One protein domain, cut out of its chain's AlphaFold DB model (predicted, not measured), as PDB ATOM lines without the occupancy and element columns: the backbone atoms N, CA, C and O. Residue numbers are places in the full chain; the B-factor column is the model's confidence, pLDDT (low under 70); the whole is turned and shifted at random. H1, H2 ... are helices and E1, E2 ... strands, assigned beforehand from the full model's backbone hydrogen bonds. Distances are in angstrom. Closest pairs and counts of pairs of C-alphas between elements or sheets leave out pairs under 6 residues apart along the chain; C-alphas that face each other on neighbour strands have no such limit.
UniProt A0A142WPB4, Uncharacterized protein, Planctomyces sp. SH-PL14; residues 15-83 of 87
ATOM      1  N   ASP A  15     463.118 312.924 434.453       90.94
ATOM      2  CA  ASP A  15     461.843 312.536 435.068       90.94
ATOM      3  C   ASP A  15     460.893 311.914 434.055       90.94
ATOM      4  O   ASP A  15     460.291 310.885 434.331       90.94
ATOM      5  N   LEU A  16     460.792 312.495 432.855       88.75
ATOM      6  CA  LEU A  16     459.962 311.929 431.794       88.75
ATOM      7  C   LEU A  16     460.477 310.556 431.352       88.75
ATOM      8  O   LEU A  16     459.693 309.642 431.110       88.75
ATOM      9  N   SER A  17     461.800 310.399 431.261       89.56
ATOM     10  CA  SER A  17     462.420 309.106 430.950       89.56
ATOM     11  C   SER A  17     462.138 308.079 432.050       89.56
ATOM     12  O   SER A  17     461.826 306.929 431.750       89.56
ATOM     13  N   PHE A  18     462.177 308.506 433.313       89.38
ATOM     14  CA  PHE A  18     461.828 307.676 434.458       89.38
ATOM     15  C   PHE A  18     460.344 307.284 434.458       89.38
ATOM     16  O   PHE A  18     460.031 306.106 434.571       89.38
ATOM     17  N   LEU A  19     459.428 308.232 434.240       89.75
ATOM     18  CA  LEU A  19     457.992 307.963 434.117       89.75
ATOM     19  C   LEU A  19     457.689 306.975 432.988       89.75
ATOM     20  O   LEU A  19     456.894 306.061 433.183       89.75
ATOM     21  N   ARG A  20     458.359 307.104 431.836       90.44
ATOM     22  CA  ARG A  20     458.256 306.138 430.730       90.44
ATOM     23  C   ARG A  20     458.683 304.742 431.160       90.44
ATOM     24  O   ARG A  20     457.972 303.778 430.888       90.44
ATOM     25  N   LEU A  21     459.803 304.638 431.870       89.12
ATOM     26  CA  LEU A  21     460.288 303.366 432.397       89.12
ATOM     27  C   LEU A  21     459.300 302.748 433.398       89.12
ATOM     28  O   LEU A  21     459.005 301.559 433.304       89.12
ATOM     29  N   VAL A  22     458.730 303.550 434.300       88.62
ATOM     30  CA  VAL A  22     457.706 303.088 435.249       88.62
ATOM     31  C   VAL A  22     456.422 302.672 434.523       88.62
ATOM     32  O   VAL A  22     455.860 301.634 434.856       88.62
ATOM     33  N   SER A  23     455.982 303.418 433.504       88.25
ATOM     34  CA  SER A  23     454.781 303.094 432.715       88.25
ATOM     35  C   SER A  23     454.910 301.786 431.928       88.25
ATOM     36  O   SER A  23     453.929 301.072 431.754       88.25
ATOM     37  N   ALA A  24     456.128 301.438 431.499       87.19
ATOM     38  CA  ALA A  24     456.414 300.184 430.809       87.19
ATOM     39  C   ALA A  24     456.497 298.978 431.766       87.19
ATOM     40  O   ALA A  24     456.533 297.830 431.319       87.19
ATOM     41  N   SER A  25     456.535 299.212 433.084       85.44
ATOM     42  CA  SER A  25     456.470 298.142 434.080       85.44
ATOM     43  C   SER A  25     455.088 297.491 434.066       85.44
ATOM     44  O   SER A  25     454.074 298.186 434.096       85.44
ATOM     45  N   LYS A  26     455.033 296.152 434.129       77.44
ATOM     46  CA  LYS A  26     453.772 295.382 434.186       77.44
ATOM     47  C   LYS A  26     452.803 295.870 435.267       77.44
ATOM     48  O   LYS A  26     451.598 295.732 435.100       77.44
ATOM     49  N   SER A  27     453.320 296.384 436.382       79.19
ATOM     50  CA  SER A  27     452.512 296.848 437.513       79.19
ATOM     51  C   SER A  27     452.378 298.370 437.596       79.19
ATOM     52  O   SER A  27     451.812 298.851 438.577       79.19
ATOM     53  N   GLY A  28     452.959 299.133 436.657       82.25
ATOM     54  CA  GLY A  28     452.993 300.603 436.704       82.25
ATOM     55  C   GLY A  28     453.590 301.164 438.001       82.25
ATOM     56  O   GLY A  28     453.261 302.273 438.420       82.25
ATOM     57  N   SER A  29     454.395 300.370 438.707       86.12
ATOM     58  CA  SER A  29     454.843 300.665 440.065       86.12
ATOM     59  C   SER A  29     456.205 300.058 440.359       86.12
ATOM     60  O   SER A  29     456.622 299.087 439.724       86.12
ATOM     61  N   PHE A  30     456.893 300.626 441.345       87.69
ATOM     62  CA  PHE A  30     458.166 300.128 441.854       87.69
ATOM     63  C   PHE A  30     458.263 300.330 443.369       87.69
ATOM     64  O   PHE A  30     457.566 301.159 443.956       87.69
ATOM     65  N   GLN A  31     459.108 299.533 444.017       89.31
ATOM     66  CA  GLN A  31     459.309 299.600 445.460       89.31
ATOM     67  C   GLN A  31     460.282 300.730 445.804       89.31
ATOM     68  O   GLN A  31     461.325 300.873 445.170       89.31
ATOM     69  N   VAL A  32     459.931 301.525 446.809       87.06
ATOM     70  CA  VAL A  32     460.769 302.593 447.355       87.06
ATOM     71  C   VAL A  32     461.303 302.113 448.697       87.06
ATOM     72  O   VAL A  32     460.563 301.512 449.480       87.06
ATOM     73  N   MET A  33     462.592 302.338 448.962       83.94
ATOM     74  CA  MET A  33     463.161 301.963 450.253       83.94
ATOM     75  C   MET A  33     462.434 302.707 451.384       83.94
ATOM     76  O   MET A  33     462.249 303.925 451.301       83.94
ATOM     77  N   PRO A  34     462.036 302.005 452.459       74.19
ATOM     78  CA  PRO A  34     461.461 302.650 453.631       74.19
ATOM     79  C   PRO A  34     462.403 303.732 454.172       74.19
ATOM     80  O   PRO A  34     463.591 303.482 454.366       74.19
ATOM     81  N   GLY A  35     461.881 304.939 454.392       76.88
ATOM     82  CA  GLY A  35     462.648 306.069 454.933       76.88
ATOM     83  C   GLY A  35     463.553 306.803 453.937       76.88
ATOM     84  O   GLY A  35     464.104 307.838 454.298       76.88
ATOM     85  N   VAL A  36     463.680 306.331 452.691       82.94
ATOM     86  CA  VAL A  36     464.469 307.000 451.643       82.94
ATOM     87  C   VAL A  36     463.630 307.115 450.375       82.94
ATOM     88  O   VAL A  36     463.542 306.182 449.579       82.94
ATOM     89  N   VAL A  37     463.013 308.281 450.174       83.94
ATOM     90  CA  VAL A  37     462.341 308.622 448.913       83.94
ATOM     91  C   VAL A  37     463.352 309.353 448.026       83.94
ATOM     92  O   VAL A  37     463.802 310.432 448.415       83.94
ATOM     93  N   PRO A  38     463.737 308.805 446.855       86.94
ATOM     94  CA  PRO A  38     464.622 309.513 445.936       86.94
ATOM     95  C   PRO A  38     464.022 310.865 445.536       86.94
ATOM     96  O   PRO A  38     462.803 310.981 445.379       86.94
ATOM     97  N   LEU A  39     464.870 311.874 445.338       86.50
ATOM     98  CA  LEU A  39     464.439 313.243 445.038       86.50
ATOM     99  C   LEU A  39     463.534 313.305 443.795       86.50
ATOM    100  O   LEU A  39     462.549 314.039 443.775       86.50
ATOM    101  N   GLU A  40     463.829 312.498 442.774       84.88
ATOM    102  CA  GLU A  40     463.021 312.379 441.559       84.88
ATOM    103  C   GLU A  40     461.607 311.874 441.859       84.88
ATOM    104  O   GLU A  40     460.635 312.376 441.298       84.88
ATOM    105  N   VAL A  41     461.479 310.910 442.775       88.81
ATOM    106  CA  VAL A  41     460.188 310.344 443.176       88.81
ATOM    107  C   VAL A  41     459.394 311.366 443.972       88.81
ATOM    108  O   VAL A  41     458.227 311.580 443.663       88.81
ATOM    109  N   ALA A  42     460.025 312.038 444.938       89.62
ATOM    110  CA  ALA A  42     459.385 313.094 445.718       89.62
ATOM    111  C   ALA A  42     458.828 314.200 444.807       89.62
ATOM    112  O   ALA A  42     457.642 314.515 444.873       89.62
ATOM    113  N   ARG A  43     459.637 314.693 443.861       89.06
ATOM    114  CA  ARG A  43     459.203 315.709 442.895       89.06
ATOM    115  C   ARG A  43     458.053 315.228 442.008       89.06
ATOM    116  O   ARG A  43     457.106 315.965 441.760       89.06
ATOM    117  N   LEU A  44     458.120 314.001 441.499       90.88
ATOM    118  CA  LEU A  44     457.056 313.446 440.659       90.88
ATOM    119  C   LEU A  44     455.745 313.221 441.429       90.88
ATOM    120  O   LEU A  44     454.671 313.301 440.831       90.88
ATOM    121  N   VAL A  45     455.827 312.972 442.739       91.62
ATOM    122  CA  VAL A  45     454.672 312.908 443.643       91.62
ATOM    123  C   VAL A  45     454.083 314.297 443.880       91.62
ATOM    124  O   VAL A  45     452.871 314.458 443.765       91.62
ATOM    125  N   GLU A  46     454.913 315.315 444.120       89.75
ATOM    126  CA  GLU A  46     454.464 316.713 444.242       89.75
ATOM    127  C   GLU A  46     453.759 317.212 442.969       89.75
ATOM    128  O   GLU A  46     452.780 317.949 443.042       89.75
ATOM    129  N   LEU A  47     454.208 316.757 441.794       87.94
ATOM    130  CA  LEU A  47     453.571 317.046 440.503       87.94
ATOM    131  C   LEU A  47     452.311 316.198 440.230       87.94
ATOM    132  O   LEU A  47     451.666 316.366 439.192       87.94
ATOM    133  N   GLY A  48     451.959 315.267 441.121       90.38
ATOM    134  CA  GLY A  48     450.814 314.364 440.974       90.38
ATOM    135  C   GLY A  48     450.957 313.339 439.844       90.38
ATOM    136  O   GLY A  48     449.955 312.783 439.392       90.38
ATOM    137  N   LEU A  49     452.177 313.094 439.356       90.31
ATOM    138  CA  LEU A  49     452.478 312.127 438.288       90.31
ATOM    139  C   LEU A  49     452.786 310.730 438.847       90.31
ATOM    140  O   LEU A  49     452.592 309.724 438.164       90.31
ATOM    141  N   LEU A  50     453.238 310.670 440.099       92.81
ATOM    142  CA  LEU A  50     453.357 309.454 440.898       92.81
ATOM    143  C   LEU A  50     452.551 309.598 442.194       92.81
ATOM    144  O   LEU A  50     452.256 310.702 442.643       92.81
ATOM    145  N   MET A  51     452.235 308.474 442.826       93.62
ATOM    146  CA  MET A  51     451.698 308.419 444.184       93.62
ATOM    147  C   MET A  51     452.434 307.359 445.002       93.62
ATOM    148  O   MET A  51     452.840 306.332 444.460       93.62
ATOM    149  N   LEU A  52     452.599 307.595 446.304       91.00
ATOM    150  CA  LEU A  52     453.210 306.635 447.224       91.00
ATOM    151  C   LEU A  52     452.129 305.895 448.016       91.00
ATOM    152  O   LEU A  52     451.351 306.517 448.733       91.00
ATOM    153  N   ILE A  53     452.094 304.565 447.913       89.44
ATOM    154  CA  ILE A  53     451.185 303.694 448.667       89.44
ATOM    155  C   ILE A  53     452.008 302.577 449.307       89.44
ATOM    156  O   ILE A  53     452.585 301.749 448.605       89.44
ATOM    157  N   GLY A  54     452.072 302.542 450.642       85.56
ATOM    158  CA  GLY A  54     452.674 301.424 451.383       85.56
ATOM    159  C   GLY A  54     454.114 301.082 450.971       85.56
ATOM    160  O   GLY A  54     454.443 299.909 450.822       85.56
ATOM    161  N   GLY A  55     454.960 302.090 450.721       86.75
ATOM    162  CA  GLY A  55     456.348 301.880 450.276       86.75
ATOM    163  C   GLY A  55     456.498 301.546 448.787       86.75
ATOM    164  O   GLY A  55     457.570 301.134 448.345       86.75
ATOM    165  N   ARG A  56     455.445 301.722 447.987       89.38
ATOM    166  CA  ARG A  56     455.498 301.636 446.526       89.38
ATOM    167  C   ARG A  56     455.190 302.982 445.904       89.38
ATOM    168  O   ARG A  56     454.269 303.660 446.342       89.38
ATOM    169  N   ALA A  57     455.930 303.332 444.865       91.12
ATOM    170  CA  ALA A  57     455.587 304.424 443.975       91.12
ATOM    171  C   ALA A  57     454.812 303.858 442.786       91.12
ATOM    172  O   ALA A  57     455.303 302.969 442.092       91.12
ATOM    173  N   CYS A  58     453.606 304.369 442.569       92.25
ATOM    174  CA  CYS A  58     452.710 303.987 441.485       92.25
ATOM    175  C   CYS A  58     452.529 305.174 440.542       92.25
ATOM    176  O   CYS A  58     452.380 306.307 441.002       92.25
ATOM    177  N   ILE A  59     452.520 304.924 439.235       92.25
ATOM    178  CA  ILE A  59     452.163 305.949 438.257       92.25
ATOM    179  C   ILE A  59     450.677 306.286 438.372       92.25
ATOM    180  O   ILE A  59     449.834 305.397 438.489       92.25
ATOM    181  N   THR A  60     450.352 307.577 438.389       90.62
ATOM    182  CA  THR A  60     448.958 308.036 438.413       90.62
ATOM    183  C   THR A  60     448.384 308.047 436.997       90.62
ATOM    184  O   THR A  60     449.130 308.024 436.017       90.62
ATOM    185  N   ALA A  61     447.060 308.157 436.863       87.19
ATOM    186  CA  ALA A  61     446.430 308.377 435.558       87.19
ATOM    187  C   ALA A  61     447.000 309.630 434.863       87.19
ATOM    188  O   ALA A  61     447.339 309.590 433.685       87.19
ATOM    189  N   ARG A  62     447.228 310.708 435.628       86.44
ATOM    190  CA  ARG A  62     447.896 311.926 435.148       86.44
ATOM    191  C   ARG A  62     449.323 311.653 434.663       86.44
ATOM    192  O   ARG A  62     449.728 312.186 433.635       86.44
ATOM    193  N   GLY A  63     450.073 310.815 435.378       89.19
ATOM    194  CA  GLY A  63     451.404 310.357 434.979       89.19
ATOM    195  C   GLY A  63     451.397 309.584 433.660       89.19
ATOM    196  O   GLY A  63     452.229 309.857 432.797       89.19
ATOM    197  N   ILE A  64     450.437 308.671 433.475       88.56
ATOM    198  CA  ILE A  64     450.252 307.921 432.223       88.56
ATOM    199  C   ILE A  64     449.929 308.882 431.077       88.56
ATOM    200  O   ILE A  64     450.632 308.884 430.068       88.56
ATOM    201  N   CYS A  65     448.948 309.770 431.260       86.44
ATOM    202  CA  CYS A  65     448.612 310.774 430.253       86.44
ATOM    203  C   CYS A  65     449.808 311.663 429.910       86.44
ATOM    204  O   CYS A  65     450.013 311.977 428.743       86.44
ATOM    205  N   ALA A  66     450.630 312.039 430.893       87.19
ATOM    206  CA  ALA A  66     451.833 312.821 430.638       87.19
ATOM    207  C   ALA A  66     452.869 312.050 429.795       87.19
ATOM    208  O   ALA A  66     453.550 312.639 428.959       87.19
ATOM    209  N   VAL A  67     452.989 310.732 429.980       88.88
ATOM    210  CA  VAL A  67     453.873 309.885 429.164       88.88
ATOM    211  C   VAL A  67     453.373 309.760 427.723       88.88
ATOM    212  O   VAL A  67     454.185 309.813 426.794       88.88
ATOM    213  N   GLU A  68     452.063 309.592 427.546       86.81
ATOM    214  CA  GLU A  68     451.417 309.400 426.243       86.81
ATOM    215  C   GLU A  68     451.255 310.707 425.454       86.81
ATOM    216  O   GLU A  68     451.271 310.710 424.220       86.81
ATOM    217  N   ALA A  69     451.122 311.834 426.153       83.06
ATOM    218  CA  ALA A  69     450.945 313.134 425.539       83.06
ATOM    219  C   ALA A  69     452.180 313.556 424.733       83.06
ATOM    220  O   ALA A  69     453.338 313.403 425.141       83.06
ATOM    221  N   ARG A  70     451.928 314.173 423.572       78.56
ATOM    222  CA  ARG A  70     452.997 314.809 422.803       78.56
ATOM    223  C   ARG A  70     453.484 316.053 423.559       78.56
ATOM    224  O   ARG A  70     452.660 316.871 423.971       78.56
ATOM    225  N   PRO A  71     454.803 316.221 423.730       84.56
ATOM    226  CA  PRO A  71     455.351 317.403 424.374       84.56
ATOM    227  C   PRO A  71     455.054 318.654 423.545       84.56
ATOM    228  O   PRO A  71     455.245 318.662 422.329       84.56
ATOM    229  N   VAL A  72     454.607 319.707 424.222       87.75
ATOM    230  CA  VAL A  72     454.273 321.007 423.620       87.75
ATOM    231  C   VAL A  72     455.538 321.838 423.411       87.75
ATOM    232  O   VAL A  72     455.661 322.566 422.431       87.75
ATOM    233  N   MET A  73     456.506 321.702 424.318       88.12
ATOM    234  CA  MET A  73     457.800 322.373 424.249       88.12
ATOM    235  C   MET A  73     458.883 321.470 424.837       88.12
ATOM    236  O   MET A  73     458.639 320.733 425.796       88.12
ATOM    237  N   GLN A  74     460.084 321.514 424.267       88.50
ATOM    238  CA  GLN A  74     461.236 320.763 424.756       88.50
ATOM    239  C   GLN A  74     462.463 321.666 424.781       88.50
ATOM    240  O   GLN A  74     462.740 322.367 423.812       88.50
ATOM    241  N   SER A  75     463.208 321.611 425.882       89.75
ATOM    242  CA  SER A  75     464.546 322.186 425.996       89.75
ATOM    243  C   SER A  75     465.578 321.072 426.215       89.75
ATOM    244  O   SER A  75     465.251 319.879 426.250       89.75
ATOM    245  N   GLU A  76     466.844 321.442 426.399       87.62
ATOM    246  CA  GLU A  76     467.889 320.488 426.783       87.62
ATOM    247  C   GLU A  76     467.639 319.836 428.150       87.62
ATOM    248  O   GLU A  76     468.104 318.724 428.392       87.62
ATOM    249  N   ARG A  77     466.894 320.491 429.052       89.69
ATOM    250  CA  ARG A  77     466.723 320.035 430.445       89.69
ATOM    251  C   ARG A  77     465.291 319.669 430.806       89.69
ATOM    252  O   ARG A  77     465.088 318.785 431.638       89.69
ATOM    253  N   THR A  78     464.312 320.305 430.175       91.06
ATOM    254  CA  THR A  78     462.897 320.199 430.538       91.06
ATOM    255  C   THR A  78     462.025 319.811 429.355       91.06
ATOM    256  O   THR A  78     462.361 320.045 428.193       91.06
ATOM    257  N   VAL A  79     460.885 319.209 429.673       89.06
ATOM    258  CA  VAL A  79     459.819 318.886 428.736       89.06
ATOM    259  C   VAL A  79     458.519 319.432 429.304       89.06
ATOM    260  O   VAL A  79     458.165 319.135 430.444       89.06
ATOM    261  N   THR A  80     457.824 320.226 428.501       89.81
ATOM    262  CA  THR A  80     456.499 320.744 428.832       89.81
ATOM    263  C   THR A  80     455.460 319.864 428.165       89.81
ATOM    264  O   THR A  80     455.452 319.703 426.942       89.81
ATOM    265  N   ILE A  81     454.578 319.296 428.975       88.50
ATOM    266  CA  ILE A  81     453.558 318.348 428.549       88.50
ATOM    267  C   ILE A  81     452.197 318.980 428.802       88.50
ATOM    268  O   ILE A  81     451.998 319.643 429.824       88.50
ATOM    269  N   ARG A  82     451.258 318.784 427.874       78.88
ATOM    270  CA  ARG A  82     449.874 319.190 428.097       78.88
ATOM    271  C   ARG A  82     449.303 318.312 429.209       78.88
ATOM    272  O   ARG A  82     449.185 317.100 429.045       78.88
ATOM    273  N   GLY A  83     449.021 318.915 430.351       65.62
ATOM    274  CA  GLY A  83     448.312 318.275 431.441       65.62
ATOM    275  C   GLY A  83     446.857 318.122 431.034       65.62
ATOM    276  O   GLY A  83     446.138 319.106 430.894       65.62
TER     277      GLY A  83
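What this domain is: This is residues 15 to 83 of the 87 residues of an uncharacterized protein of Planctomyces sp. SH-PL14 (UniProt A0A142WPB4). A small three-stranded sheet, with H1 and H2 over one of its faces, makes one end of an elongated body, and a separate two-stranded hairpin, E4 and E5, makes the other end. H1 and H3 sit between the two, with H3 following the last strand of the sheet and leading to the hairpin. The printed part has 69 residues, with three named helices and five named strands in the order H1 E1 H2 E2 E3 H3 E4 E5. The larger sheet has the order E1 - E3 - E2 and the smaller E4 - E5, both all antiparallel; the class is mixed, helices and strands. The whole is compact, with a radius of gyration of the C-alphas of 11.9 A, and spans 36 by 23 by 16 A.

Where its parts are: The larger sheet holds E1, residues 29 to 31, E2, residues 50 to 53, and E3, residues 56 to 59; E2 and E3 are 9.9 A long each. H1, residues 15 to 23, is 12.0 A long and begins at C-alpha 15 (461.843, 312.536, 435.068). H2, residues 39 to 46, and H3, residues 61 to 68, are 10.6 A long each; C-alpha 61 is at (446.430, 308.377, 435.558). E4 is residues 71 to 74. E5, residues 78 to 83, is 14.7 A long and ends at C-alpha 83 (448.312, 318.275, 431.441).

How they stand to each other: Inner strand E3 forms a hairpin with E2, with N 51 and O 58 2.8 A apart, within hydrogen-bond range. Across E1 and E3, N 30 and O 57 are within range at 2.9 A. E1, H2 and E2 form a split strand-helix-strand unit, two strands running the same way with E3 between them, and its crossover is right-handed. H2 is on the sheet, over E2, at a height of 7.7 A, and stands up from it, rising 53 degrees; the closest C-alphas are those of Val 45 and Met 51, 5.4 A. H1 is on the same face at a height of 9.4 A. H1 touches H3, about perpendicular at 74 degrees, the closest C-alphas being those of Arg 20 and Val 67, 6.0 A. H3 only grazes the larger sheet, with residues 61 to 65. Its closest C-alpha to E5 is that of Ala 66, 6.2 A from Ile 81. In the hairpin of E4 and E5, N 72 and O 80 are 2.8 A apart. H2 and H3 are apart. In H1, H2 and H3 every O i to N i+4 pair is within hydrogen-bond range.

The domain as a whole: The two farthest C-alphas, those of Pro 34 and Val 72, are 35.9 A apart. The printed part has no cut and no long link. The mean pLDDT of the printed part is 87.1, and residue 83 is under 70.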